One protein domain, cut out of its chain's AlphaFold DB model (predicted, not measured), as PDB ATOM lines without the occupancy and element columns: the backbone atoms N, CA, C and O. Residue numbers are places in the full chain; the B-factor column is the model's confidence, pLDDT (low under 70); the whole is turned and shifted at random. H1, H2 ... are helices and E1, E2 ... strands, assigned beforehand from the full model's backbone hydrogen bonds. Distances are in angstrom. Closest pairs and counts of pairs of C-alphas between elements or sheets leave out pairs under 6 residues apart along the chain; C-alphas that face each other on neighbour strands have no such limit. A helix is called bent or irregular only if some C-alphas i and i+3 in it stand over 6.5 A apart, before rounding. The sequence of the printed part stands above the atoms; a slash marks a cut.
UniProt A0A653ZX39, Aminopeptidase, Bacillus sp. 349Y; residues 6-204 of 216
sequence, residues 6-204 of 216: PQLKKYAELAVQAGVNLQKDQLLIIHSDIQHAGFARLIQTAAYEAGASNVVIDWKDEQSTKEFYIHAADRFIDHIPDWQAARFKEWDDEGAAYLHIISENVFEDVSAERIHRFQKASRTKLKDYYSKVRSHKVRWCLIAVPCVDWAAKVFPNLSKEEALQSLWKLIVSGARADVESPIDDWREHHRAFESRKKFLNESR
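AT A GLANCE: This is residues 6 to 204 of the 216 residues of the protein "Aminopeptidase" of Bacillus sp. 349Y (UniProt A0A653ZX39). A twisted wall of four parallel strands has H1 and H2 packed over one face, while beyond its other face H3, H4, H6, H7 and H5 make an open arc with a hollow between H6 and the sheet. H8 and H9 form a corner near the strands' last residues, and residues 191 to 204, mostly H10, stick out free. The printed part has 199 residues with ten named helices and four named strands, along the chain H1 E1 H2 E2 H3 H4 H5 E3 H6 H7 E4 H8 H9 H10; the sheet's order is E2 E1 E3 E4, and the class is mixed. The whole is compact, with a radius of gyration of the C-alphas of 18.7 A and spans of 51 by 47 by 42 A.

IN THESE COORDINATES: Start in the sheet: find C-alpha 27 at (-23.256, 1.071, 23.411), where E1, residues 27 to 33, begins its 19.5 A. E2 is 54 to 60 (19.4 A), E3 97 to 102 and E4 140 to 144. Look next for H1 at residues 6 to 19, from C-alpha 6 at (-15.944, 11.265, 1.761), and H2 at 34 to 49, 22.5 A long. H3 is 62 to 71, H4 74 to 77, H5 82 to 93, H6 112 to 125, H7 127 to 134, H8 148 to 154 and H9 160 to 174. H10, 182 to 203, runs 31.5 A to C-alpha 203 at (4.287, -25.131, 14.043).

HOW THE PARTS SIT: Beside E1, E3 is parallel, N 29 and O 97 being 2.8 A apart; for E2 and E1 look at N 30 and O 56, 2.8 A, and for E3 and E4 at N 100 and O 141, 2.9 A, within hydrogen-bond range. E1, H2, E2 and E3, H6 H7, E4 are strand-helix-strand units, parallel neighbour strands joined through helices, with right-handed crossovers. H1 and H2 are on the same face, making two layers, at heights of 11.0 A and 8.6 A over the sheet; they touch at Ala 12 and Ile 43, closest C-alphas 4.7 A. H2 is irregular, C-alphas 35 and 38 being 8.1 A apart. H10 touches H1 with residues 182 to 187 alone, closest C-alphas Leu 14 and Ile 183, 6.0 A. H8 touches H9, Ala 151 and Leu 164 having the closest C-alphas, 5.0 A; H9 only grazes the sheet. H4 touches H6, closest C-alphas Ile 77 and Phe 118, 5.0 A; H3 and H6 are close but not clearly touching, closest C-alphas Tyr 69 and Arg 114, 6.6 A. H5 and H7 only just touch, with 3 pairs of C-alphas within 8 A, closest Phe 88 and Tyr 129, 6.8 A. Every O i to N i+4 pair is within hydrogen-bond range in H1, H3, H5, H6, H7, H8 and H9, against 10 of 12 in H2 and 17 of 18 in H10; H4 is too short for one.

THE WHOLE: The C-alphas of His 71 and Ser 203, the two farthest apart, are 54.8 A apart. The printed part has no cut and no long link. Residue 106 is under 70 in pLDDT; the mean of the printed part is 95.5.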
ATOM      1  N   PRO A   6     -15.744  12.686   2.046       89.62
ATOM      2  CA  PRO A   6     -15.944  11.265   1.761       89.62
ATOM      3  C   PRO A   6     -14.836  10.349   2.300       89.62
ATOM      4  O   PRO A   6     -15.129   9.244   2.751       89.62
ATOM      5  N   GLN A   7     -13.570  10.781   2.279       91.44
ATOM      6  CA  GLN A   7     -12.454   9.982   2.803       91.44
ATOM      7  C   GLN A   7     -12.511   9.882   4.328       91.44
ATOM      8  O   GLN A   7     -12.320   8.802   4.886       91.44
ATOM      9  N   LEU A   8     -12.825  10.990   5.006       93.81
ATOM     10  CA  LEU A   8     -13.033  10.989   6.454       93.81
ATOM     11  C   LEU A   8     -14.234  10.122   6.842       93.81
ATOM     12  O   LEU A   8     -14.147   9.371   7.813       93.81
ATOM     13  N   LYS A   9     -15.323  10.157   6.060       94.38
ATOM     14  CA  LYS A   9     -16.478   9.277   6.275       94.38
ATOM     15  C   LYS A   9     -16.091   7.799   6.148       94.38
ATOM     16  O   LYS A   9     -16.352   7.045   7.080       94.38
ATOM     17  N   LYS A  10     -15.385   7.406   5.078       94.94
ATOM     18  CA  LYS A  10     -14.877   6.029   4.913       94.94
ATOM     19  C   LYS A  10     -13.994   5.595   6.088       94.94
ATOM     20  O   LYS A  10     -14.101   4.464   6.557       94.94
ATOM     21  N   TYR A  11     -13.141   6.488   6.594       97.19
ATOM     22  CA  TYR A  11     -12.286   6.175   7.739       97.19
ATOM     23  C   TYR A  11     -13.086   5.997   9.042       97.19
ATOM     24  O   TYR A  11     -12.818   5.071   9.808       97.19
ATOM     25  N   ALA A  12     -14.103   6.831   9.272       97.81
ATOM     26  CA  ALA A  12     -15.013   6.697  10.410       97.81
ATOM     27  C   ALA A  12     -15.835   5.394  10.347       97.81
ATOM     28  O   ALA A  12     -15.911   4.667  11.337       97.81
ATOM     29  N   GLU A  13     -16.391   5.057   9.181       97.31
ATOM     30  CA  GLU A  13     -17.108   3.796   8.942       97.31
ATOM     31  C   GLU A  13     -16.213   2.583   9.187       97.31
ATOM     32  O   GLU A  13     -16.619   1.636   9.861       97.31
ATOM     33  N   LEU A  14     -14.972   2.628   8.693       97.69
ATOM     34  CA  LEU A  14     -13.998   1.572   8.920       97.69
ATOM     35  C   LEU A  14     -13.716   1.383  10.417       97.69
ATOM     36  O   LEU A  14     -13.706   0.248  10.899       97.69
ATOM     37  N   ALA A  15     -13.523   2.477  11.159       98.00
ATOM     38  CA  ALA A  15     -13.270   2.430  12.596       98.00
ATOM     39  C   ALA A  15     -14.426   1.769  13.371       98.00
ATOM     40  O   ALA A  15     -14.184   1.002  14.303       98.00
ATOM     41  N   VAL A  16     -15.671   2.013  12.955       98.44
ATOM     42  CA  VAL A  16     -16.875   1.420  13.558       98.44
ATOM     43  C   VAL A  16     -17.050  -0.048  13.158       98.44
ATOM     44  O   VAL A  16     -17.208  -0.916  14.019       98.44
ATOM     45  N   GLN A  17     -17.028  -0.342  11.858       97.06
ATOM     46  CA  GLN A  17     -17.462  -1.639  11.329       97.06
ATOM     47  C   GLN A  17     -16.366  -2.706  11.360       97.06
ATOM     48  O   GLN A  17     -16.662  -3.876  11.583       97.06
ATOM     49  N   ALA A  18     -15.104  -2.323  11.154       95.50
ATOM     50  CA  ALA A  18     -13.973  -3.253  11.157       95.50
ATOM     51  C   ALA A  18     -13.048  -3.040  12.361       95.50
ATOM     52  O   ALA A  18     -12.571  -4.014  12.936       95.50
ATOM     53  N   GLY A  19     -12.820  -1.782  12.755       96.12
ATOM     54  CA  GLY A  19     -11.923  -1.427  13.853       96.12
ATOM     55  C   GLY A  19     -12.420  -1.946  15.199       96.12
ATOM     56  O   GLY A  19     -11.806  -2.827  15.796       96.12
ATOM     57  N   VAL A  20     -13.540  -1.405  15.684       96.81
ATOM     58  CA  VAL A  20     -14.176  -1.874  16.925       96.81
ATOM     59  C   VAL A  20     -15.153  -3.030  16.678       96.81
ATOM     60  O   VAL A  20     -15.458  -3.777  17.609       96.81
ATOM     61  N   ASN A  21     -15.605  -3.212  15.427       96.69
ATOM     62  CA  ASN A  21     -16.626  -4.186  15.035       96.69
ATOM     63  C   ASN A  21     -17.874  -4.055  15.922       96.69
ATOM     64  O   ASN A  21     -18.242  -4.971  16.671       96.69
ATOM     65  N   LEU A  22     -18.469  -2.861  15.887       98.19
ATOM     66  CA  LEU A  22     -19.637  -2.521  16.688       98.19
ATOM     67  C   LEU A  22     -20.795  -3.466  16.355       98.19
ATOM     68  O   LEU A  22     -21.092  -3.710  15.187       98.19
ATOM     69  N   GLN A  23     -21.427  -4.024  17.384       97.94
ATOM     70  CA  GLN A  23     -22.602  -4.873  17.208       97.94
ATOM     71  C   GLN A  23     -23.882  -4.035  17.244       97.94
ATOM     72  O   GLN A  23     -23.927  -2.970  17.859       97.94
ATOM     73  N   LYS A  24     -24.940  -4.541  16.606       97.94
ATOM     74  CA  LYS A  24     -26.269  -3.934  16.700       97.94
ATOM     75  C   LYS A  24     -26.715  -3.857  18.165       97.94
ATOM     76  O   LYS A  24     -26.462  -4.784  18.932       97.94
ATOM     77  N   ASP A  25     -27.374  -2.759  18.518       98.12
ATOM     78  CA  ASP A  25     -27.891  -2.438  19.848       98.12
ATOM     79  C   ASP A  25     -26.792  -2.306  20.927       98.12
ATOM     80  O   ASP A  25     -27.084  -2.253  22.122       98.12
ATOM     81  N   GLN A  26     -25.519  -2.189  20.525       98.25
ATOM     82  CA  GLN A  26     -24.387  -2.014  21.435       98.25
ATOM     83  C   GLN A  26     -24.110  -0.532  21.730       98.25
ATOM     84  O   GLN A  26     -24.153   0.315  20.834       98.25
ATOM     85  N   LEU A  27     -23.766  -0.232  22.986       98.69
ATOM     86  CA  LEU A  27     -23.256   1.071  23.411       98.69
ATOM     87  C   LEU A  27     -21.826   1.282  22.888       98.69
ATOM     88  O   LEU A  27     -20.957   0.434  23.097       98.69
ATOM     89  N   LEU A  28     -21.557   2.428  22.260       98.88
ATOM     90  CA  LEU A  28     -20.201   2.847  21.891       98.88
ATOM     91  C   LEU A  28     -19.742   4.036  22.741       98.88
ATOM     92  O   LEU A  28     -20.400   5.076  22.774       98.88
ATOM     93  N   ILE A  29     -18.570   3.911  23.360       98.81
ATOM     94  CA  ILE A  29     -17.864   5.009  24.023       98.81
ATOM     95  C   ILE A  29     -16.707   5.462  23.134       98.81
ATOM     96  O   ILE A  29     -15.806   4.680  22.827       98.81
ATOM     97  N   ILE A  30     -16.716   6.730  22.730       98.81
ATOM     98  CA  ILE A  30     -15.656   7.363  21.945       98.81
ATOM     99  C   ILE A  30     -14.838   8.251  22.880       98.81
ATOM    100  O   ILE A  30     -15.306   9.306  23.296       98.81
ATOM    101  N   HIS A  31     -13.606   7.865  23.192       98.31
ATOM    102  CA  HIS A  31     -12.671   8.733  23.902       98.31
ATOM    103  C   HIS A  31     -11.973   9.645  22.894       98.31
ATOM    104  O   HIS A  31     -11.234   9.164  22.030       98.31
ATOM    105  N   SER A  32     -12.190  10.955  23.007       97.81
ATOM    106  CA  SER A  32     -11.634  11.933  22.069       97.81
ATOM    107  C   SER A  32     -11.159  13.182  22.779       97.81
ATOM    108  O   SER A  32     -11.802  13.670  23.705       97.81
ATOM    109  N   ASP A  33     -10.065  13.748  22.285       95.75
ATOM    110  CA  ASP A  33      -9.754  15.141  22.576       95.75
ATOM    111  C   ASP A  33     -10.727  16.075  21.837       95.75
ATOM    112  O   ASP A  33     -11.164  15.758  20.720       95.75
ATOM    113  N   ILE A  34     -11.078  17.206  22.448       95.50
ATOM    114  CA  ILE A  34     -11.967  18.212  21.858       95.50
ATOM    115  C   ILE A  34     -11.404  18.791  20.554       95.50
ATOM    116  O   ILE A  34     -12.183  19.132  19.659       95.50
ATOM    117  N   GLN A  35     -10.078  18.803  20.372       94.12
ATOM    118  CA  GLN A  35      -9.449  19.217  19.116       94.12
ATOM    119  C   GLN A  35      -9.879  18.345  17.920       94.12
ATOM    120  O   GLN A  35      -9.859  18.794  16.775       94.12
ATOM    121  N   HIS A  36     -10.319  17.105  18.171       95.62
ATOM    122  CA  HIS A  36     -10.784  16.167  17.144       95.62
ATOM    123  C   HIS A  36     -12.311  16.061  17.073       95.62
ATOM    124  O   HIS A  36     -12.842  15.108  16.496       95.62
ATOM    125  N   ALA A  37     -13.043  17.037  17.624       96.81
ATOM    126  CA  ALA A  37     -14.495  16.948  17.745       96.81
ATOM    127  C   ALA A  37     -15.228  16.735  16.415       96.81
ATOM    128  O   ALA A  37     -16.227  16.018  16.379       96.81
ATOM    129  N   GLY A  38     -14.726  17.317  15.321       95.38
ATOM    130  CA  GLY A  38     -15.286  17.099  13.986       95.38
ATOM    131  C   GLY A  38     -15.272  15.623  13.585       95.38
ATOM    132  O   GLY A  38     -16.303  15.076  13.202       95.38
ATOM    133  N   PHE A  39     -14.133  14.949  13.750       97.00
ATOM    134  CA  PHE A  39     -13.991  13.547  13.369       97.00
ATOM    135  C   PHE A  39     -14.688  12.592  14.350       97.00
ATOM    136  O   PHE A  39     -15.343  11.647  13.920       97.00
ATOM    137  N   ALA A  40     -14.651  12.875  15.656       98.31
ATOM    138  CA  ALA A  40     -15.394  12.093  16.648       98.31
ATOM    139  C   ALA A  40     -16.910  12.073  16.365       98.31
ATOM    140  O   ALA A  40     -17.559  11.040  16.523       98.31
ATOM    141  N   ARG A  41     -17.471  13.189  15.879       98.38
ATOM    142  CA  ARG A  41     -18.878  13.264  15.452       98.38
ATOM    143  C   ARG A  41     -19.153  12.460  14.179       98.38
ATOM    144  O   ARG A  41     -20.216  11.863  14.077       98.38
ATOM    145  N   LEU A  42     -18.204  12.384  13.241       98.19
ATOM    146  CA  LEU A  42     -18.337  11.505  12.070       98.19
ATOM    147  C   LEU A  42     -18.409  10.029  12.479       98.19
ATOM    148  O   LEU A  42     -19.253   9.296  11.969       98.19
ATOM    149  N   ILE A  43     -17.585   9.607  13.443       98.62
ATOM    150  CA  ILE A  43     -17.642   8.251  14.013       98.62
ATOM    151  C   ILE A  43     -18.971   8.020  14.719       98.62
ATOM    152  O   ILE A  43     -19.566   6.962  14.556       98.62
ATOM    153  N   GLN A  44     -19.456   9.004  15.479       98.75
ATOM    154  CA  GLN A  44     -20.755   8.912  16.136       98.75
ATOM    155  C   GLN A  44     -21.886   8.683  15.126       98.75
ATOM    156  O   GLN A  44     -22.691   7.776  15.323       98.75
ATOM    157  N   THR A  45     -21.919   9.444  14.030       98.62
ATOM    158  CA  THR A  45     -22.890   9.227  12.948       98.62
ATOM    159  C   THR A  45     -22.752   7.828  12.351       98.62
ATOM    160  O   THR A  45     -23.743   7.106  12.281       98.62
ATOM    161  N   ALA A  46     -21.533   7.406  11.998       98.44
ATOM    162  CA  ALA A  46     -21.286   6.079  11.433       98.44
ATOM    163  C   ALA A  46     -21.684   4.938  12.392       98.44
ATOM    164  O   ALA A  46     -22.159   3.893  11.955       98.44
ATOM    165  N   ALA A  47     -21.528   5.133  13.703       98.75
ATOM    166  CA  ALA A  47     -21.934   4.175  14.725       98.75
ATOM    167  C   ALA A  47     -23.458   4.034  14.812       98.75
ATOM    168  O   ALA A  47     -23.962   2.912  14.844       98.75
ATOM    169  N   TYR A  48     -24.197   5.146  14.784       98.81
ATOM    170  CA  TYR A  48     -25.658   5.097  14.714       98.81
ATOM    171  C   TYR A  48     -26.155   4.475  13.404       98.81
ATOM    172  O   TYR A  48     -27.053   3.637  13.438       98.81
ATOM    173  N   GLU A  49     -25.536   4.806  12.263       98.44
ATOM    174  CA  GLU A  49     -25.832   4.171  10.967       98.44
ATOM    175  C   GLU A  49     -25.568   2.650  10.996       98.44
ATOM    176  O   GLU A  49     -26.289   1.885  10.356       98.44
ATOM    177  N   ALA A  50     -24.591   2.193  11.789       98.12
ATOM    178  CA  ALA A  50     -24.287   0.776  12.012       98.12
ATOM    179  C   ALA A  50     -25.183   0.089  13.069       98.12
ATOM    180  O   ALA A  50     -25.043  -1.112  13.303       98.12
ATOM    181  N   GLY A  51     -26.117   0.818  13.690       98.31
ATOM    182  CA  GLY A  51     -27.089   0.268  14.636       98.31
ATOM    183  C   GLY A  51     -26.669   0.303  16.105       98.31
ATOM    184  O   GLY A  51     -27.156  -0.524  16.871       98.31
ATOM    185  N   ALA A  52     -25.789   1.224  16.512       98.62
ATOM    186  CA  ALA A  52     -25.527   1.491  17.929       98.62
ATOM    187  C   ALA A  52     -26.830   1.812  18.682       98.62
ATOM    188  O   ALA A  52     -27.651   2.588  18.187       98.62
ATOM    189  N   SER A  53     -26.996   1.288  19.899       98.12
ATOM    190  CA  SER A  53     -28.123   1.680  20.765       98.12
ATOM    191  C   SER A  53     -27.943   3.091  21.320       98.12
ATOM    192  O   SER A  53     -28.900   3.856  21.429       98.12
ATOM    193  N   ASN A  54     -26.704   3.445  21.652       98.50
ATOM    194  CA  ASN A  54     -26.305   4.771  22.085       98.50
ATOM    195  C   ASN A  54     -24.817   4.990  21.781       98.50
ATOM    196  O   ASN A  54     -24.032   4.040  21.702       98.50
ATOM    197  N   VAL A  55     -24.421   6.251  21.637       98.81
ATOM    198  CA  VAL A  55     -23.028   6.648  21.440       98.81
ATOM    199  C   VAL A  55     -22.694   7.816  22.356       98.81
ATOM    200  O   VAL A  55     -23.238   8.913  22.205       98.81
ATOM    201  N   VAL A  56     -21.739   7.602  23.258       98.69
ATOM    202  CA  VAL A  56     -21.224   8.623  24.177       98.69
ATOM    203  C   VAL A  56     -19.835   9.041  23.726       98.69
ATOM    204  O   VAL A  56     -18.956   8.199  23.559       98.69
ATOM    205  N   ILE A  57     -19.613  10.345  23.568       98.69
ATOM    206  CA  ILE A  57     -18.264  10.880  23.372       98.69
ATOM    207  C   ILE A  57     -17.741  11.363  24.729       98.69
ATOM    208  O   ILE A  57     -18.253  12.330  25.291       98.69
ATOM    209  N   ASP A  58     -16.736  10.666  25.256       98.19
ATOM    210  CA  ASP A  58     -16.010  11.033  26.469       98.19
ATOM    211  C   ASP A  58     -14.888  12.006  26.097       98.19
ATOM    212  O   ASP A  58     -13.797  11.611  25.665       98.19
ATOM    213  N   TRP A  59     -15.205  13.295  26.204       97.38
ATOM    214  CA  TRP A  59     -14.289  14.372  25.855       97.38
ATOM    215  C   TRP A  59     -13.189  14.536  26.898       97.38
ATOM    216  O   TRP A  59     -13.444  14.605  28.101       97.38
ATOM    217  N   LYS A  60     -11.967  14.712  26.406       94.19
ATOM    218  CA  LYS A  60     -10.869  15.336  27.139       94.19
ATOM    219  C   LYS A  60     -10.451  16.620  26.427       94.19
ATOM    220  O   LYS A  60     -10.773  16.825  25.260       94.19
ATOM    221  N   ASP A  61      -9.725  17.458  27.144       93.50
ATOM    222  CA  ASP A  61      -9.029  18.604  26.577       93.50
ATOM    223  C   ASP A  61      -7.567  18.539  27.025       93.50
ATOM    224  O   ASP A  61      -7.266  18.533  28.228       93.50
ATOM    225  N   GLU A  62      -6.663  18.415  26.058       90.88
ATOM    226  CA  GLU A  62      -5.222  18.349  26.268       90.88
ATOM    227  C   GLU A  62      -4.713  19.577  27.021       90.88
ATOM    228  O   GLU A  62      -3.902  19.419  27.939       90.88
ATOM    229  N   GLN A  63      -5.239  20.770  26.720       91.06
ATOM    230  CA  GLN A  63      -4.824  21.996  27.395       91.06
ATOM    231  C   GLN A  63      -5.228  21.966  28.873       91.06
ATOM    232  O   GLN A  63      -4.372  22.107  29.746       91.06
ATOM    233  N   SER A  64      -6.495  21.674  29.177       94.56
ATOM    234  CA  SER A  64      -6.959  21.491  30.563       94.56
ATOM    235  C   SER A  64      -6.180  20.398  31.306       94.56
ATOM    236  O   SER A  64      -5.881  20.533  32.494       94.56
ATOM    237  N   THR A  65      -5.810  19.318  30.613       93.50
ATOM    238  CA  THR A  65      -4.997  18.232  31.185       93.50
ATOM    239  C   THR A  65      -3.576  18.704  31.511       93.50
ATOM    240  O   THR A  65      -3.043  18.358  32.568       93.50
ATOM    241  N   LYS A  66      -2.966  19.520  30.639       93.50
ATOM    242  CA  LYS A  66      -1.656  20.145  30.877       93.50
ATOM    243  C   LYS A  66      -1.708  21.053  32.108       93.50
ATOM    244  O   LYS A  66      -0.901  20.870  33.018       93.50
ATOM    245  N   GLU A  67      -2.691  21.948  32.184       95.25
ATOM    246  CA  GLU A  67      -2.881  22.855  33.328       95.25
ATOM    247  C   GLU A  67      -3.084  22.090  34.642       95.25
ATOM    248  O   GLU A  67      -2.483  22.420  35.666       95.25
ATOM    249  N   PHE A  68      -3.867  21.005  34.612       95.62
ATOM    250  CA  PHE A  68      -4.030  20.115  35.759       95.62
ATOM    251  C   PHE A  68      -2.686  19.540  36.223       95.62
ATOM    252  O   PHE A  68      -2.360  19.608  37.412       95.62
ATOM    253  N   TYR A  69      -1.864  19.025  35.307       95.25
ATOM    254  CA  TYR A  69      -0.559  18.502  35.692       95.25
ATOM    255  C   TYR A  69       0.387  19.576  36.221       95.25
ATOM    256  O   TYR A  69       1.146  19.275  37.141       95.25
ATOM    257  N   ILE A  70       0.353  20.801  35.701       95.06
ATOM    258  CA  ILE A  70       1.248  21.874  36.151       95.06
ATOM    259  C   ILE A  70       0.808  22.413  37.519       95.06
ATOM    260  O   ILE A  70       1.641  22.577  38.411       95.06
ATOM    261  N   HIS A  71      -0.491  22.642  37.719       96.25
ATOM    262  CA  HIS A  71      -0.974  23.485  38.817       96.25
ATOM    263  C   HIS A  71      -1.754  22.756  39.915       96.25
ATOM    264  O   HIS A  71      -1.877  23.291  41.020       96.25
ATOM    265  N   ALA A  72      -2.294  21.557  39.670       97.38
ATOM    266  CA  ALA A  72      -3.121  20.890  40.674       97.38
ATOM    267  C   ALA A  72      -2.316  20.500  41.926       97.38
ATOM    268  O   ALA A  72      -1.149  20.108  41.855       97.38
ATOM    269  N   ALA A  73      -2.962  20.538  43.092       98.00
ATOM    270  CA  ALA A  73      -2.355  20.026  44.317       98.00
ATOM    271  C   ALA A  73      -2.039  18.526  44.184       98.00
ATOM    272  O   ALA A  73      -2.829  17.770  43.616       98.00
ATOM    273  N   ASP A  74      -0.925  18.077  44.771       97.00
ATOM    274  CA  ASP A  74      -0.457  16.685  44.671       97.00
ATOM    275  C   ASP A  74      -1.520  15.651  45.057       97.00
ATOM    276  O   ASP A  74      -1.674  14.641  44.375       97.00
ATOM    277  N   ARG A  75      -2.341  15.946  46.074       97.25
ATOM    278  CA  ARG A  75      -3.443  15.065  46.493       97.25
ATOM    279  C   ARG A  75      -4.446  14.744  45.379       97.25
ATOM    280  O   ARG A  75      -5.110  13.723  45.467       97.25
ATOM    281  N   PHE A  76      -4.588  15.612  44.375       97.12
ATOM    282  CA  PHE A  76      -5.444  15.369  43.211       97.12
ATOM    283  C   PHE A  76      -4.697  14.672  42.073       97.12
ATOM    284  O   PHE A  76      -5.322  13.943  41.314       97.12
ATOM    285  N   ILE A  77      -3.373  14.824  41.980       97.62
ATOM    286  CA  ILE A  77      -2.545  14.020  41.070       97.62
ATOM    287  C   ILE A  77      -2.583  12.543  41.482       97.62
ATOM    288  O   ILE A  77      -2.669  11.668  40.628       97.62
ATOM    289  N   ASP A  78      -2.578  12.253  42.784       97.56
ATOM    290  CA  ASP A  78      -2.568  10.881  43.312       97.56
ATOM    291  C   ASP A  78      -3.957  10.257  43.492       97.56
ATOM    292  O   ASP A  78      -4.075   9.128  43.975       97.56
ATOM    293  N   HIS A  79      -5.021  10.976  43.133       96.12
ATOM    294  CA  HIS A  79      -6.384  10.558  43.424       96.12
ATOM    295  C   HIS A  79      -7.280  10.624  42.196       96.12
ATOM    296  O   HIS A  79      -7.390  11.643  41.523       96.12
ATOM    297  N   ILE A  80      -8.003   9.530  41.976       97.06
ATOM    298  CA  ILE A  80      -9.068   9.449  40.988       97.06
ATOM    299  C   ILE A  80     -10.391   9.301  41.737       97.06
ATOM    300  O   ILE A  80     -10.532   8.348  42.518       97.06
ATOM    301  N   PRO A  81     -11.351  10.214  41.520       96.19
ATOM    302  CA  PRO A  81     -12.601  10.216  42.261       96.19
ATOM    303  C   PRO A  81     -13.477   9.011  41.900       96.19
ATOM    304  O   PRO A  81     -13.448   8.504  40.776       96.19
ATOM    305  N   ASP A  82     -14.293   8.566  42.857       97.06
ATOM    306  CA  ASP A  82     -15.099   7.339  42.749       97.06
ATOM    307  C   ASP A  82     -16.056   7.337  41.557       97.06
ATOM    308  O   ASP A  82     -16.249   6.298  40.922       97.06
ATOM    309  N   TRP A  83     -16.601   8.504  41.205       97.00
ATOM    310  CA  TRP A  83     -17.539   8.632  40.093       97.00
ATOM    311  C   TRP A  83     -16.925   8.210  38.751       97.00
ATOM    312  O   TRP A  83     -17.644   7.693  37.900       97.00
ATOM    313  N   GLN A  84     -15.607   8.359  38.557       96.06
ATOM    314  CA  GLN A  84     -14.964   7.903  37.320       96.06
ATOM    315  C   GLN A  84     -15.008   6.380  37.210       96.06
ATOM    316  O   GLN A  84     -15.332   5.852  36.150       96.06
ATOM    317  N   ALA A  85     -14.733   5.668  38.307       96.44
ATOM    318  CA  ALA A  85     -14.827   4.211  38.334       96.44
ATOM    319  C   ALA A  85     -16.274   3.734  38.164       96.44
ATOM    320  O   ALA A  85     -16.516   2.789  37.417       96.44
ATOM    321  N   ALA A  86     -17.231   4.413  38.807       98.00
ATOM    322  CA  ALA A  86     -18.653   4.113  38.663       98.00
ATOM    323  C   ALA A  86     -19.119   4.252  37.205       98.00
ATOM    324  O   ALA A  86     -19.775   3.352  36.691       98.00
ATOM    325  N   ARG A  87     -18.693   5.315  36.513       97.50
ATOM    326  CA  ARG A  87     -19.015   5.554  35.100       97.50
ATOM    327  C   ARG A  87     -18.515   4.438  34.176       97.50
ATOM    328  O   ARG A  87     -19.274   3.949  33.351       97.50
ATOM    329  N   PHE A  88     -17.258   4.006  34.322       97.12
ATOM    330  CA  PHE A  88     -16.738   2.881  33.527       97.12
ATOM    331  C   PHE A  88     -17.439   1.564  33.857       97.12
ATOM    332  O   PHE A  88     -17.661   0.750  32.966       97.12
ATOM    333  N   LYS A  89     -17.799   1.354  35.128       96.69
ATOM    334  CA  LYS A  89     -18.582   0.188  35.527       96.69
ATOM    335  C   LYS A  89     -19.953   0.179  34.846       96.69
ATOM    336  O   LYS A  89     -20.330  -0.861  34.325       96.69
ATOM    337  N   GLU A  90     -20.653   1.307  34.827       98.00
ATOM    338  CA  GLU A  90     -21.955   1.438  34.166       98.00
ATOM    339  C   GLU A  90     -21.856   1.122  32.667       98.00
ATOM    340  O   GLU A  90     -22.600   0.291  32.161       98.00
ATOM    341  N   TRP A  91     -20.865   1.686  31.970       97.94
ATOM    342  CA  TRP A  91     -20.631   1.378  30.554       97.94
ATOM    343  C   TRP A  91     -20.310  -0.097  30.307       97.94
ATOM    344  O   TRP A  91     -20.813  -0.701  29.362       97.94
ATOM    345  N   ASP A  92     -19.470  -0.691  31.152       95.50
ATOM    346  CA  ASP A  92     -19.120  -2.100  31.034       95.50
ATOM    347  C   ASP A  92     -20.313  -3.032  31.299       95.50
ATOM    348  O   ASP A  92     -20.419  -4.069  30.641       95.50
ATOM    349  N   ASP A  93     -21.166  -2.703  32.273       96.00
ATOM    350  CA  ASP A  93     -22.361  -3.485  32.610       96.00
ATOM    351  C   ASP A  93     -23.379  -3.458  31.447       96.00
ATOM    352  O   ASP A  93     -24.014  -4.475  31.174       96.00
ATOM    353  N   GLU A  94     -23.437  -2.352  30.695       97.00
ATOM    354  CA  GLU A  94     -24.202  -2.202  29.441       97.00
ATOM    355  C   GLU A  94     -23.513  -2.834  28.209       97.00
ATOM    356  O   GLU A  94     -24.005  -2.750  27.082       97.00
ATOM    357  N   GLY A  95     -22.351  -3.475  28.383       95.94
ATOM    358  CA  GLY A  95     -21.645  -4.160  27.297       95.94
ATOM    359  C   GLY A  95     -20.974  -3.221  26.287       95.94
ATOM    360  O   GLY A  95     -20.874  -3.562  25.101       95.94
ATOM    361  N   ALA A  96     -20.504  -2.056  26.742       97.94
ATOM    362  CA  ALA A  96     -19.885  -1.050  25.889       97.94
ATOM    363  C   ALA A  96     -18.715  -1.572  25.035       97.94
ATOM    364  O   ALA A  96     -17.872  -2.371  25.460       97.94
ATOM    365  N   ALA A  97     -18.640  -1.036  23.821       98.50
ATOM    366  CA  ALA A  97     -17.450  -1.024  22.991       98.50
ATOM    367  C   ALA A  97     -16.706   0.310  23.159       98.50
ATOM    368  O   ALA A  97     -17.325   1.348  23.391       98.50
ATOM    369  N   TYR A  98     -15.384   0.292  23.004       98.50
ATOM    370  CA  TYR A  98     -14.534   1.464  23.222       98.50
ATOM    371  C   TYR A  98     -13.754   1.843  21.966       98.50
ATOM    372  O   TYR A  98     -13.016   1.041  21.401       98.50
ATOM    373  N   LEU A  99     -13.852   3.091  21.540       98.62
ATOM    374  CA  LEU A  99     -13.037   3.632  20.464       98.62
ATOM    375  C   LEU A  99     -12.231   4.799  21.017       98.62
ATOM    376  O   LEU A  99     -12.790   5.732  21.584       98.62
ATOM    377  N   HIS A 100     -10.914   4.763  20.854       98.19
ATOM    378  CA  HIS A 100     -10.043   5.845  21.292       98.19
ATOM    379  C   HIS A 100      -9.439   6.547  20.085       98.19
ATOM    380  O   HIS A 100      -8.707   5.937  19.303       98.19
ATOM    381  N   ILE A 101      -9.703   7.845  19.978       97.88
ATOM    382  CA  ILE A 101      -8.964   8.727  19.085       97.88
ATOM    383  C   ILE A 101      -7.666   9.123  19.788       97.88
ATOM    384  O   ILE A 101      -7.680   9.679  20.892       97.88
ATOM    385  N   ILE A 102      -6.543   8.830  19.139       95.12
ATOM    386  CA  ILE A 102      -5.207   9.183  19.606       95.12
ATOM    387  C   ILE A 102      -4.547  10.170  18.642       95.12
ATOM    388  O   ILE A 102      -4.689  10.072  17.426       95.12
ATOM    389  N   SER A 103      -3.795  11.099  19.213       92.62
ATOM    390  CA  SER A 103      -2.858  11.979  18.523       92.62
ATOM    391  C   SER A 103      -1.581  12.013  19.353       92.62
ATOM    392  O   SER A 103      -1.598  11.655  20.536       92.62
ATOM    393  N   GLU A 104      -0.464  12.394  18.742       85.69
ATOM    394  CA  GLU A 104       0.734  12.689  19.515       85.69
ATOM    395  C   GLU A 104       0.527  14.016  20.255       85.69
ATOM    396  O   GLU A 104       0.232  15.042  19.641       85.69
ATOM    397  N   ASN A 105       0.641  13.958  21.579       72.88
ATOM    398  CA  ASN A 105       0.436  15.082  22.488       72.88
ATOM    399  C   ASN A 105       1.784  15.667  22.918       72.88
ATOM    400  O   ASN A 105       2.777  14.936  23.017       72.88
ATOM    401  N   VAL A 106       1.820  16.960  23.254       66.38
ATOM    402  CA  VAL A 106       3.064  17.639  23.656       66.38
ATOM    403  C   VAL A 106       2.975  18.132  25.102       66.38
ATOM    404  O   VAL A 106       2.496  19.222  25.398       66.38
ATOM    405  N   PHE A 107       3.507  17.325  26.024       79.38
ATOM    406  CA  PHE A 107       3.649  17.668  27.447       79.38
ATOM    407  C   PHE A 107       5.098  18.028  27.825       79.38
ATOM    408  O   PHE A 107       5.534  17.723  28.931       79.38
ATOM    409  N   GLU A 108       5.860  18.647  26.916       77.56
ATOM    410  CA  GLU A 108       7.301  18.929  27.097       77.56
ATOM    411  C   GLU A 108       7.616  19.729  28.378       77.56
ATOM    412  O   GLU A 108       8.647  19.494  29.003       77.56
ATOM    413  N   ASP A 109       6.689  20.578  28.837       85.88
ATOM    414  CA  ASP A 109       6.857  21.403  30.047       85.88
ATOM    415  C   ASP A 109       6.315  20.759  31.339       85.88
ATOM    416  O   ASP A 109       6.272  21.399  32.392       85.88
ATOM    417  N   VAL A 110       5.831  19.515  31.284       90.81
ATOM    418  CA  VAL A 110       5.175  18.857  32.422       90.81
ATOM    419  C   VAL A 110       6.120  17.873  33.108       90.81
ATOM    420  O   VAL A 110       6.781  17.059  32.467       90.81
ATOM    421  N   SER A 111       6.130  17.879  34.446       93.69
ATOM    422  CA  SER A 111       6.880  16.893  35.235       93.69
ATOM    423  C   SER A 111       6.455  15.456  34.902       93.69
ATOM    424  O   SER A 111       5.316  15.045  35.156       93.69
ATOM    425  N   ALA A 112       7.409  14.662  34.406       93.94
ATOM    426  CA  ALA A 112       7.199  13.251  34.088       93.94
ATOM    427  C   ALA A 112       6.779  12.434  35.325       93.94
ATOM    428  O   ALA A 112       5.993  11.491  35.218       93.94
ATOM    429  N   GLU A 113       7.254  12.820  36.515       96.19
ATOM    430  CA  GLU A 113       6.878  12.193  37.785       96.19
ATOM    431  C   GLU A 113       5.384  12.383  38.080       96.19
ATOM    432  O   GLU A 113       4.688  11.424  38.425       96.19
ATOM    433  N   ARG A 114       4.866  13.604  37.895       96.25
ATOM    434  CA  ARG A 114       3.451  13.917  38.138       96.25
ATOM    435  C   ARG A 114       2.541  13.186  37.154       96.25
ATOM    436  O   ARG A 114       1.540  12.606  37.575       96.25
ATOM    437  N   ILE A 115       2.934  13.110  35.879       95.06
ATOM    438  CA  ILE A 115       2.238  12.281  34.880       95.06
ATOM    439  C   ILE A 115       2.233  10.811  35.321       95.06
ATOM    440  O   ILE A 115       1.183  10.164  35.321       95.06
ATOM    441  N   HIS A 116       3.382  10.272  35.738       96.12
ATOM    442  CA  HIS A 116       3.487   8.879  36.169       96.12
ATOM    443  C   HIS A 116       2.596   8.572  37.382       96.12
ATOM    444  O   HIS A 116       1.897   7.552  37.389       96.12
ATOM    445  N   ARG A 117       2.592   9.456  38.388       97.75
ATOM    446  CA  ARG A 117       1.750   9.352  39.588       97.75
ATOM    447  C   ARG A 117       0.265   9.322  39.238       97.75
ATOM    448  O   ARG A 117      -0.421   8.374  39.627       97.75
ATOM    449  N   PHE A 118      -0.201  10.254  38.410       96.94
ATOM    450  CA  PHE A 118      -1.592  10.269  37.953       96.94
ATOM    451  C   PHE A 118      -1.970   9.014  37.169       96.94
ATOM    452  O   PHE A 118      -2.983   8.370  37.446       96.94
ATOM    453  N   GLN A 119      -1.124   8.591  36.230       95.88
ATOM    454  CA  GLN A 119      -1.369   7.362  35.481       95.88
ATOM    455  C   GLN A 119      -1.397   6.123  36.389       95.88
ATOM    456  O   GLN A 119      -2.169   5.195  36.145       95.88
ATOM    457  N   LYS A 120      -0.572   6.079  37.443       97.75
ATOM    458  CA  LYS A 120      -0.596   5.003  38.444       97.75
ATOM    459  C   LYS A 120      -1.894   5.029  39.253       97.75
ATOM    460  O   LYS A 120      -2.494   3.965  39.431       97.75
ATOM    461  N   ALA A 121      -2.343   6.203  39.694       97.75
ATOM    462  CA  ALA A 121      -3.620   6.369  40.385       97.75
ATOM    463  C   ALA A 121      -4.793   5.900  39.503       97.75
ATOM    464  O   ALA A 121      -5.597   5.078  39.942       97.75
ATOM    465  N   SER A 122      -4.814   6.303  38.227       97.06
ATOM    466  CA  SER A 122      -5.790   5.858  37.219       97.06
ATOM    467  C   SER A 122      -5.778   4.349  36.994       97.06
ATOM    468  O   SER A 122      -6.808   3.699  37.168       97.06
ATOM    469  N   ARG A 123      -4.615   3.744  36.725       96.81
ATOM    470  CA  ARG A 123      -4.505   2.283  36.553       96.81
ATOM    471  C   ARG A 123      -4.953   1.499  37.783       96.81
ATOM    472  O   ARG A 123      -5.478   0.399  37.641       96.81
ATOM    473  N   THR A 124      -4.733   2.049  38.975       97.50
ATOM    474  CA  THR A 124      -5.151   1.421  40.233       97.50
ATOM    475  C   THR A 124      -6.662   1.523  40.411       97.50
ATOM    476  O   THR A 124      -7.312   0.515  40.681       97.50
ATOM    477  N   LYS A 125      -7.232   2.720  40.221       97.94
ATOM    478  CA  LYS A 125      -8.664   2.973  40.411       97.94
ATOM    479  C   LYS A 125      -9.531   2.292  39.351       97.94
ATOM    480  O   LYS A 125     -10.585   1.763  39.680       97.94
ATOM    481  N   LEU A 126      -9.067   2.277  38.102       96.75
ATOM    482  CA  LEU A 126      -9.767   1.734  36.932       96.75
ATOM    483  C   LEU A 126      -9.224   0.355  36.517       96.75
ATOM    484  O   LEU A 126      -9.256  -0.016  35.341       96.75
ATOM    485  N   LYS A 127      -8.685  -0.412  37.475       96.62
ATOM    486  CA  LYS A 127      -8.030  -1.706  37.224       96.62
ATOM    487  C   LYS A 127      -8.911  -2.670  36.429       96.62
ATOM    488  O   LYS A 127      -8.402  -3.337  35.526       96.62
ATOM    489  N   ASP A 128     -10.200  -2.740  36.751       94.94
ATOM    490  CA  ASP A 128     -11.134  -3.675  36.118       94.94
ATOM    491  C   ASP A 128     -11.354  -3.340  34.642       94.94
ATOM    492  O   ASP A 128     -11.197  -4.219  33.792       94.94
ATOM    493  N   TYR A 129     -11.593  -2.063  34.331       95.00
ATOM    494  CA  TYR A 129     -11.673  -1.556  32.959       95.00
ATOM    495  C   TYR A 129     -10.403  -1.908  32.166       95.00
ATOM    496  O   TYR A 129     -10.460  -2.611  31.152       95.00
ATOM    497  N   TYR A 130      -9.221  -1.542  32.680       94.81
ATOM    498  CA  TYR A 130      -7.952  -1.856  32.013       94.81
ATOM    499  C   TYR A 130      -7.692  -3.362  31.884       94.81
ATOM    500  O   TYR A 130      -7.007  -3.800  30.957       94.81
ATOM    501  N   SER A 131      -8.185  -4.177  32.819       96.00
ATOM    502  CA  SER A 131      -8.088  -5.633  32.728       96.00
ATOM    503  C   SER A 131      -8.958  -6.178  31.598       96.00
ATOM    504  O   SER A 131      -8.505  -7.059  30.865       96.00
ATOM    505  N   LYS A 132     -10.182  -5.669  31.424       95.38
ATOM    506  CA  LYS A 132     -11.092  -6.096  30.351       95.38
ATOM    507  C   LYS A 132     -10.561  -5.721  28.970       95.38
ATOM    508  O   LYS A 132     -10.550  -6.583  28.093       95.38
ATOM    509  N   VAL A 133     -10.044  -4.500  28.810       94.06
ATOM    510  CA  VAL A 133      -9.398  -4.044  27.565       94.06
ATOM    511  C   VAL A 133      -8.216  -4.954  27.208       94.06
ATOM    512  O   VAL A 133      -8.195  -5.554  26.134       94.06
ATOM    513  N   ARG A 134      -7.273  -5.167  28.141       93.31
ATOM    514  CA  ARG A 134      -6.079  -6.006  27.901       93.31
ATOM    515  C   ARG A 134      -6.383  -7.481  27.646       93.31
ATOM    516  O   ARG A 134      -5.602  -8.151  26.985       93.31
ATOM    517  N   SER A 135      -7.477  -7.997  28.202       94.81
ATOM    518  CA  SER A 135      -7.899  -9.391  27.999       94.81
ATOM    519  C   SER A 135      -8.883  -9.564  26.839       94.81
ATOM    520  O   SER A 135      -9.420 -10.655  26.677       94.81
ATOM    521  N   HIS A 136      -9.131  -8.508  26.050       91.50
ATOM    522  CA  HIS A 136     -10.098  -8.497  24.945       91.50
ATOM    523  C   HIS A 136     -11.513  -8.959  25.348       91.50
ATOM    524  O   HIS A 136     -12.272  -9.466  24.524       91.50
ATOM    525  N   LYS A 137     -11.889  -8.775  26.623       94.81
ATOM    526  CA  LYS A 137     -13.252  -9.049  27.113       94.81
ATOM    527  C   LYS A 137     -14.259  -8.000  26.648       94.81
ATOM    528  O   LYS A 137     -15.452  -8.271  26.636       94.81
ATOM    529  N   VAL A 138     -13.768  -6.824  26.272       95.56
ATOM    530  CA  VAL A 138     -14.529  -5.761  25.611       95.56
ATOM    531  C   VAL A 138     -13.975  -5.551  24.210       95.56
ATOM    532  O   VAL A 138     -12.791  -5.795  23.959       95.56
ATOM    533  N   ARG A 139     -14.827  -5.088  23.295       97.00
ATOM    534  CA  ARG A 139     -14.389  -4.633  21.972       97.00
ATOM    535  C   ARG A 139     -13.741  -3.275  22.129       97.00
ATOM    536  O   ARG A 139     -14.327  -2.390  22.751       97.00
ATOM    537  N   TRP A 140     -12.548  -3.114  21.578       97.75
ATOM    538  CA  TRP A 140     -11.882  -1.827  21.604       97.75
ATOM    539  C   TRP A 140     -11.024  -1.600  20.367       97.75
ATOM    540  O   TRP A 140     -10.507  -2.549  19.780       97.75
ATOM    541  N   CYS A 141     -10.875  -0.335  19.987       97.50
ATOM    542  CA  CYS A 141     -10.064   0.091  18.855       97.50
ATOM    543  C   CYS A 141      -9.332   1.399  19.180       97.50
ATOM    544  O   CYS A 141      -9.864   2.259  19.887       97.50
ATOM    545  N   LEU A 142      -8.117   1.552  18.650       97.12
ATOM    546  CA  LEU A 142      -7.392   2.822  18.614       97.12
ATOM    547  C   LEU A 142      -7.357   3.311  17.171       97.12
ATOM    548  O   LEU A 142      -7.021   2.537  16.274       97.12
ATOM    549  N   ILE A 143      -7.629   4.593  16.963       97.12
ATOM    550  CA  ILE A 143      -7.470   5.236  15.661       97.12
ATOM    551  C   ILE A 143      -6.686   6.532  15.802       97.12
ATOM    552  O   ILE A 143      -6.860   7.276  16.767       97.12
ATOM    553  N   ALA A 144      -5.808   6.793  14.840       97.00
ATOM    554  CA  ALA A 144      -4.980   7.984  14.845       97.00
ATOM    555  C   ALA A 144      -5.688   9.126  14.114       97.00
ATOM    556  O   ALA A 144      -6.219   8.942  13.021       97.00
ATOM    557  N   VAL A 145      -5.661  10.316  14.701       96.12
ATOM    558  CA  VAL A 145      -6.113  11.553  14.065       96.12
ATOM    559  C   VAL A 145      -4.999  12.573  14.253       96.12
ATOM    560  O   VAL A 145      -4.612  12.827  15.390       96.12
ATOM    561  N   PRO A 146      -4.437  13.143  13.180       95.25
ATOM    562  CA  PRO A 146      -3.313  14.044  13.313       95.25
ATOM    563  C   PRO A 146      -3.741  15.405  13.863       95.25
ATOM    564  O   PRO A 146      -4.796  15.936  13.508       95.25
ATOM    565  N   CYS A 147      -2.876  15.993  14.684       92.81
ATOM    566  CA  CYS A 147      -2.887  17.416  15.000       92.81
ATOM    567  C   CYS A 147      -1.726  18.125  14.281       92.81
ATOM    568  O   CYS A 147      -0.811  17.489  13.748       92.81
ATOM    569  N   VAL A 148      -1.773  19.458  14.246       92.12
ATOM    570  CA  VAL A 148      -0.761  20.281  13.564       92.12
ATOM    571  C   VAL A 148       0.629  20.075  14.167       92.12
ATOM    572  O   VAL A 148       1.594  19.934  13.419       92.12
ATOM    573  N   ASP A 149       0.732  20.006  15.494       91.19
ATOM    574  CA  ASP A 149       2.019  19.874  16.180       91.19
ATOM    575  C   ASP A 149       2.666  18.511  15.911       91.19
ATOM    576  O   ASP A 149       3.854  18.440  15.598       91.19
ATOM    577  N   TRP A 150       1.875  17.432  15.936       94.19
ATOM    578  CA  TRP A 150       2.346  16.104  15.543       94.19
ATOM    579  C   TRP A 150       2.828  16.096  14.090       94.19
ATOM    580  O   TRP A 150       3.928  15.631  13.786       94.19
ATOM    581  N   ALA A 151       2.040  16.677  13.187       95.19
ATOM    582  CA  ALA A 151       2.396  16.742  11.780       95.19
ATOM    583  C   ALA A 151       3.693  17.527  11.534       95.19
ATOM    584  O   ALA A 151       4.534  17.077  10.758       95.19
ATOM    585  N   ALA A 152       3.888  18.654  12.224       94.19
ATOM    586  CA  ALA A 152       5.102  19.462  12.130       94.19
ATOM    587  C   ALA A 152       6.349  18.721  12.646       94.19
ATOM    588  O   ALA A 152       7.433  18.904  12.100       94.19
ATOM    589  N   LYS A 153       6.202  17.844  13.650       94.00
ATOM    590  CA  LYS A 153       7.295  16.974  14.122       94.00
ATOM    591  C   LYS A 153       7.687  15.921  13.083       94.00
ATOM    592  O   LYS A 153       8.873  15.670  12.889       94.00
ATOM    593  N   VAL A 154       6.706  15.325  12.401       95.75
ATOM    594  CA  VAL A 154       6.949  14.319  11.348       95.75
ATOM    595  C   VAL A 154       7.508  14.960  10.072       95.75
ATOM    596  O   VAL A 154       8.376  14.382   9.418       95.75
ATOM    597  N   PHE A 155       7.040  16.161   9.725       96.75
ATOM    598  CA  PHE A 155       7.405  16.881   8.504       96.75
ATOM    599  C   PHE A 155       7.963  18.282   8.809       96.75
ATOM    600  O   PHE A 155       7.330  19.282   8.464       96.75
ATOM    601  N   PRO A 156       9.172  18.388   9.396       96.62
ATOM    602  CA  PRO A 156       9.722  19.666   9.862       96.62
ATOM    603  C   PRO A 156      10.035  20.663   8.736       96.62
ATOM    604  O   PRO A 156      10.197  21.852   8.992       96.62
ATOM    605  N   ASN A 157      10.122  20.187   7.490       97.69
ATOM    606  CA  ASN A 157      10.470  20.994   6.319       97.69
ATOM    607  C   ASN A 157       9.249  21.436   5.490       97.69
ATOM    608  O   ASN A 157       9.432  22.043   4.438       97.69
ATOM    609  N   LEU A 158       8.024  21.094   5.907       97.38
ATOM    610  CA  LEU A 158       6.787  21.473   5.214       97.38
ATOM    611  C   LEU A 158       6.075  22.616   5.946       97.38
ATOM    612  O   LEU A 158       6.277  22.822   7.145       97.38
ATOM    613  N   SER A 159       5.192  23.337   5.245       97.06
ATOM    614  CA  SER A 159       4.231  24.211   5.931       97.06
ATOM    615  C   SER A 159       3.316  23.387   6.847       97.06
ATOM    616  O   SER A 159       3.129  22.186   6.643       97.06
ATOM    617  N   LYS A 160       2.709  24.021   7.858       94.62
ATOM    618  CA  LYS A 160       1.813  23.339   8.812       94.62
ATOM    619  C   LYS A 160       0.658  22.628   8.106       94.62
ATOM    620  O   LYS A 160       0.305  21.505   8.462       94.62
ATOM    621  N   GLU A 161       0.094  23.261   7.085       94.81
ATOM    622  CA  GLU A 161      -1.012  22.736   6.293       94.81
ATOM    623  C   GLU A 161      -0.585  21.524   5.452       94.81
ATOM    624  O   GLU A 161      -1.290  20.511   5.419       94.81
ATOM    625  N   GLU A 162       0.577  21.598   4.797       96.38
ATOM    626  CA  GLU A 162       1.137  20.493   4.006       96.38
ATOM    627  C   GLU A 162       1.572  19.324   4.888       96.38
ATOM    628  O   GLU A 162       1.335  18.167   4.534       96.38
ATOM    629  N   ALA A 163       2.163  19.610   6.049       96.38
ATOM    630  CA  ALA A 163       2.522  18.619   7.050       96.38
ATOM    631  C   ALA A 163       1.275  17.866   7.524       96.38
ATOM    632  O   ALA A 163       1.236  16.634   7.469       96.38
ATOM    633  N   LEU A 164       0.226  18.594   7.929       95.25
ATOM    634  CA  LEU A 164      -1.031  18.004   8.395       95.25
ATOM    635  C   LEU A 164      -1.679  17.145   7.308       95.25
ATOM    636  O   LEU A 164      -2.123  16.026   7.573       95.25
ATOM    637  N   GLN A 165      -1.701  17.638   6.068       94.81
ATOM    638  CA  GLN A 165      -2.219  16.885   4.930       94.81
ATOM    639  C   GLN A 165      -1.394  15.618   4.654       94.81
ATOM    640  O   GLN A 165      -1.962  14.566   4.357       94.81
ATOM    641  N   SER A 166      -0.068  15.705   4.743       96.19
ATOM    642  CA  SER A 166       0.835  14.573   4.511       96.19
ATOM    643  C   SER A 166       0.667  13.501   5.581       96.19
ATOM    644  O   SER A 166       0.570  12.318   5.254       96.19
ATOM    645  N   LEU A 167       0.533  13.904   6.848       96.62
ATOM    646  CA  LEU A 167       0.316  12.968   7.945       96.62
ATOM    647  C   LEU A 167      -1.049  12.280   7.844       96.62
ATOM    648  O   LEU A 167      -1.134  11.067   8.012       96.62
ATOM    649  N   TRP A 168      -2.102  13.016   7.479       95.88
ATOM    650  CA  TRP A 168      -3.410  12.425   7.200       95.88
ATOM    651  C   TRP A 168      -3.352  11.341   6.120       95.88
ATOM    652  O   TRP A 168      -3.924  10.267   6.305       95.88
ATOM    653  N   LYS A 169      -2.646  11.598   5.010       94.94
ATOM    654  CA  LYS A 169      -2.471  10.607   3.938       94.94
ATOM    655  C   LYS A 169      -1.774   9.347   4.449       94.94
ATOM    656  O   LYS A 169      -2.243   8.251   4.163       94.94
ATOM    657  N   LEU A 170      -0.698   9.496   5.229       96.19
ATOM    658  CA  LEU A 170       0.010   8.353   5.814       96.19
ATOM    659  C   LEU A 170      -0.873   7.556   6.779       96.19
ATOM    660  O   LEU A 170      -0.864   6.329   6.725       96.19
ATOM    661  N   ILE A 171      -1.651   8.231   7.628       96.25
ATOM    662  CA  ILE A 171      -2.556   7.579   8.584       96.25
ATOM    663  C   ILE A 171      -3.640   6.788   7.855       96.25
ATOM    664  O   ILE A 171      -3.827   5.610   8.145       96.25
ATOM    665  N   VAL A 172      -4.334   7.407   6.897       94.69
ATOM    666  CA  VAL A 172      -5.422   6.749   6.157       94.69
ATOM    667  C   VAL A 172      -4.890   5.592   5.321       94.69
ATOM    668  O   VAL A 172      -5.504   4.529   5.315       94.69
ATOM    669  N   SER A 173      -3.726   5.755   4.688       94.75
ATOM    670  CA  SER A 173      -3.093   4.680   3.922       94.75
ATOM    671  C   SER A 173      -2.621   3.531   4.818       94.75
ATOM    672  O   SER A 173      -2.916   2.366   4.556       94.75
ATOM    673  N   GLY A 174      -1.984   3.838   5.953       94.69
ATOM    674  CA  GLY A 174      -1.595   2.835   6.950       94.69
ATOM    675  C   GLY A 174      -2.793   2.103   7.564       94.69
ATOM    676  O   GLY A 174      -2.718   0.907   7.836       94.69
ATOM    677  N   ALA A 175      -3.920   2.801   7.716       95.06
ATOM    678  CA  ALA A 175      -5.192   2.229   8.139       95.06
ATOM    679  C   ALA A 175      -5.962   1.525   7.008       95.06
ATOM    680  O   ALA A 175      -7.013   0.948   7.283       95.06
ATOM    681  N   ARG A 176      -5.459   1.537   5.763       94.12
ATOM    682  CA  ARG A 176      -6.100   0.938   4.576       94.12
ATOM    683  C   ARG A 176      -7.491   1.524   4.292       94.12
ATOM    684  O   ARG A 176      -8.406   0.834   3.852       94.12
ATOM    685  N   ALA A 177      -7.669   2.806   4.600       94.06
ATOM    686  CA  ALA A 177      -8.918   3.546   4.437       94.06
ATOM    687  C   ALA A 177      -8.973   4.368   3.132       94.06
ATOM    688  O   ALA A 177      -9.987   5.000   2.842       94.06
ATOM    689  N   ASP A 178      -7.897   4.358   2.341       91.75
ATOM    690  CA  ASP A 178      -7.743   5.051   1.055       91.75
ATOM    691  C   ASP A 178      -8.152   4.205  -0.166       91.75
ATOM    692  O   ASP A 178      -8.077   4.685  -1.297       91.75
ATOM    693  N   VAL A 179      -8.614   2.971   0.046       92.25
ATOM    694  CA  VAL A 179      -9.082   2.065  -1.014       92.25
ATOM    695  C   VAL A 179     -10.583   2.217  -1.297       92.25
ATOM    696  O   VAL A 179     -11.324   2.878  -0.564       92.25
ATOM    697  N   GLU A 180     -11.059   1.591  -2.379       90.75
ATOM    698  CA  GLU A 180     -12.460   1.695  -2.806       90.75
ATOM    699  C   GLU A 180     -13.430   1.148  -1.744       90.75
ATOM    700  O   GLU A 180     -14.330   1.875  -1.316       90.75
ATOM    701  N   SER A 181     -13.179  -0.080  -1.262       92.81
ATOM    702  CA  SER A 181     -13.923  -0.738  -0.175       92.81
ATOM    703  C   SER A 181     -12.993  -1.093   1.000       92.81
ATOM    704  O   SER A 181     -12.461  -2.207   1.053       92.81
ATOM    705  N   PRO A 182     -12.774  -0.168   1.960       94.25
ATOM    706  CA  PRO A 182     -11.902  -0.411   3.113       94.25
ATOM    707  C   PRO A 182     -12.330  -1.605   3.971       94.25
ATOM    708  O   PRO A 182     -11.492  -2.340   4.484       94.25
ATOM    709  N   ILE A 183     -13.639  -1.824   4.114       93.44
ATOM    710  CA  ILE A 183     -14.184  -2.926   4.917       93.44
ATOM    711  C   ILE A 183     -13.820  -4.280   4.297       93.44
ATOM    712  O   ILE A 183     -13.426  -5.198   5.018       93.44
ATOM    713  N   ASP A 184     -13.925  -4.418   2.973       94.00
ATOM    714  CA  ASP A 184     -13.576  -5.672   2.303       94.00
ATOM    715  C   ASP A 184     -12.064  -5.909   2.278       94.00
ATOM    716  O   ASP A 184     -11.631  -7.043   2.501       94.00
ATOM    717  N   ASP A 185     -11.258  -4.854   2.105       95.38
ATOM    718  CA  ASP A 185      -9.797  -4.954   2.231       95.38
ATOM    719  C   ASP A 185      -9.393  -5.433   3.633       95.38
ATOM    720  O   ASP A 185      -8.593  -6.360   3.769       95.38
ATOM    721  N   TRP A 186     -10.028  -4.909   4.688       95.31
ATOM    722  CA  TRP A 186      -9.795  -5.376   6.056       95.31
ATOM    723  C   TRP A 186     -10.249  -6.813   6.304       95.31
ATOM    724  O   TRP A 186      -9.573  -7.545   7.033       95.31
ATOM    725  N   ARG A 187     -11.350  -7.257   5.687       91.94
ATOM    726  CA  ARG A 187     -11.774  -8.668   5.757       91.94
ATOM    727  C   ARG A 187     -10.721  -9.589   5.151       91.94
ATOM    728  O   ARG A 187     -10.399 -10.611   5.756       91.94
ATOM    729  N   GLU A 188     -10.170  -9.239   3.992       93.69
ATOM    730  CA  GLU A 188      -9.105 -10.026   3.362       93.69
ATOM    731  C   GLU A 188      -7.803  -9.964   4.170       93.69
ATOM    732  O   GLU A 188      -7.178 -10.992   4.445       93.69
ATOM    733  N   HIS A 189      -7.438  -8.774   4.651       94.19
ATOM    734  CA  HIS A 189      -6.279  -8.591   5.513       94.19
ATOM    735  C   HIS A 189      -6.364  -9.466   6.774       94.19
ATOM    736  O   HIS A 189      -5.390 -10.135   7.136       94.19
ATOM    737  N   HIS A 190      -7.546  -9.538   7.396       92.38
ATOM    738  CA  HIS A 190      -7.802 -10.397   8.547       92.38
ATOM    739  C   HIS A 190      -7.658 -11.888   8.208       92.38
ATOM    740  O   HIS A 190      -6.982 -12.605   8.945       92.38
ATOM    741  N   ARG A 191      -8.191 -12.364   7.071       94.81
ATOM    742  CA  ARG A 191      -8.001 -13.765   6.629       94.81
ATOM    743  C   ARG A 191      -6.524 -14.115   6.468       94.81
ATOM    744  O   ARG A 191      -6.086 -15.180   6.907       94.81
ATOM    745  N   ALA A 192      -5.745 -13.208   5.885       94.50
ATOM    746  CA  ALA A 192      -4.310 -13.397   5.716       94.50
ATOM    747  C   ALA A 192      -3.543 -13.358   7.054       94.50
ATOM    748  O   ALA A 192      -2.464 -13.940   7.172       94.50
ATOM    749  N   PHE A 193      -4.055 -12.659   8.071       94.81
ATOM    750  CA  PHE A 193      -3.504 -12.707   9.427       94.81
ATOM    751  C   PHE A 193      -3.851 -14.029  10.126       94.81
ATOM    752  O   PHE A 193      -2.971 -14.671  10.698       94.81
ATOM    753  N   GLU A 194      -5.100 -14.483  10.013       95.81
ATOM    754  CA  GLU A 194      -5.567 -15.750  10.584       95.81
ATOM    755  C   GLU A 194      -4.814 -16.959  10.022       95.81
ATOM    756  O   GLU A 194      -4.440 -17.854  10.784       95.81
ATOM    757  N   SER A 195      -4.504 -16.972   8.721       96.12
ATOM    758  CA  SER A 195      -3.704 -18.044   8.115       96.12
ATOM    759  C   SER A 195      -2.278 -18.099   8.678       96.12
ATOM    760  O   SER A 195      -1.789 -19.177   9.024       96.12
ATOM    761  N   ARG A 196      -1.628 -16.941   8.860       96.38
ATOM    762  CA  ARG A 196      -0.302 -16.834   9.491       96.38
ATOM    763  C   ARG A 196      -0.334 -17.234  10.962       96.38
ATOM    764  O   ARG A 196       0.536 -17.978  11.407       96.38
ATOM    765  N   LYS A 197      -1.352 -16.797  11.708       96.50
ATOM    766  CA  LYS A 197      -1.562 -17.193  13.108       96.50
ATOM    767  C   LYS A 197      -1.726 -18.706  13.230       96.50
ATOM    768  O   LYS A 197      -1.098 -19.319  14.091       96.50
ATOM    769  N   LYS A 198      -2.536 -19.310  12.356       97.38
ATOM    770  CA  LYS A 198      -2.732 -20.761  12.298       97.38
ATOM    771  C   LYS A 198      -1.404 -21.480  12.071       97.38
ATOM    772  O   LYS A 198      -1.055 -22.339  12.872       97.38
ATOM    773  N   PHE A 199      -0.635 -21.057  11.069       97.25
ATOM    774  CA  PHE A 199       0.691 -21.611  10.794       97.25
ATOM    775  C   PHE A 199       1.625 -21.546  12.014       97.25
ATOM    776  O   PHE A 199       2.232 -22.554  12.372       97.25
ATOM    777  N   LEU A 200       1.718 -20.390  12.683       97.25
ATOM    778  CA  LEU A 200       2.579 -20.219  13.859       97.25
ATOM    779  C   LEU A 200       2.144 -21.122  15.027       97.25
ATOM    780  O   LEU A 200       2.987 -21.766  15.652       97.25
ATOM    781  N   ASN A 201       0.837 -21.207  15.291       96.88
ATOM    782  CA  ASN A 201       0.283 -22.046  16.356       96.88
ATOM    783  C   ASN A 201       0.478 -23.545  16.087       96.88
ATOM    784  O   ASN A 201       0.793 -24.300  17.005       96.88
ATOM    785  N   GLU A 202       0.287 -23.980  14.839       97.81
ATOM    786  CA  GLU A 202       0.466 -25.377  14.426       97.81
ATOM    787  C   GLU A 202       1.939 -25.791  14.436       97.81
ATOM    788  O   GLU A 202       2.252 -26.915  14.824       97.81
ATOM    789  N   SER A 203       2.842 -24.872  14.082       97.69
ATOM    790  CA  SER A 203       4.287 -25.131  14.043       97.69
ATOM    791  C   SER A 203       4.913 -25.316  15.428       97.69
ATOM    792  O   SER A 203       5.958 -25.951  15.526       97.69
ATOM    793  N   ARG A 204       4.296 -24.776  16.495       96.62
ATOM    794  CA  ARG A 204       4.756 -24.905  17.895       96.62
ATOM    795  C   ARG A 204       6.259 -24.642  18.076       96.62
ATOM    796  O   ARG A 204       6.944 -25.400  18.757       96.62
TER     797      ARG A 204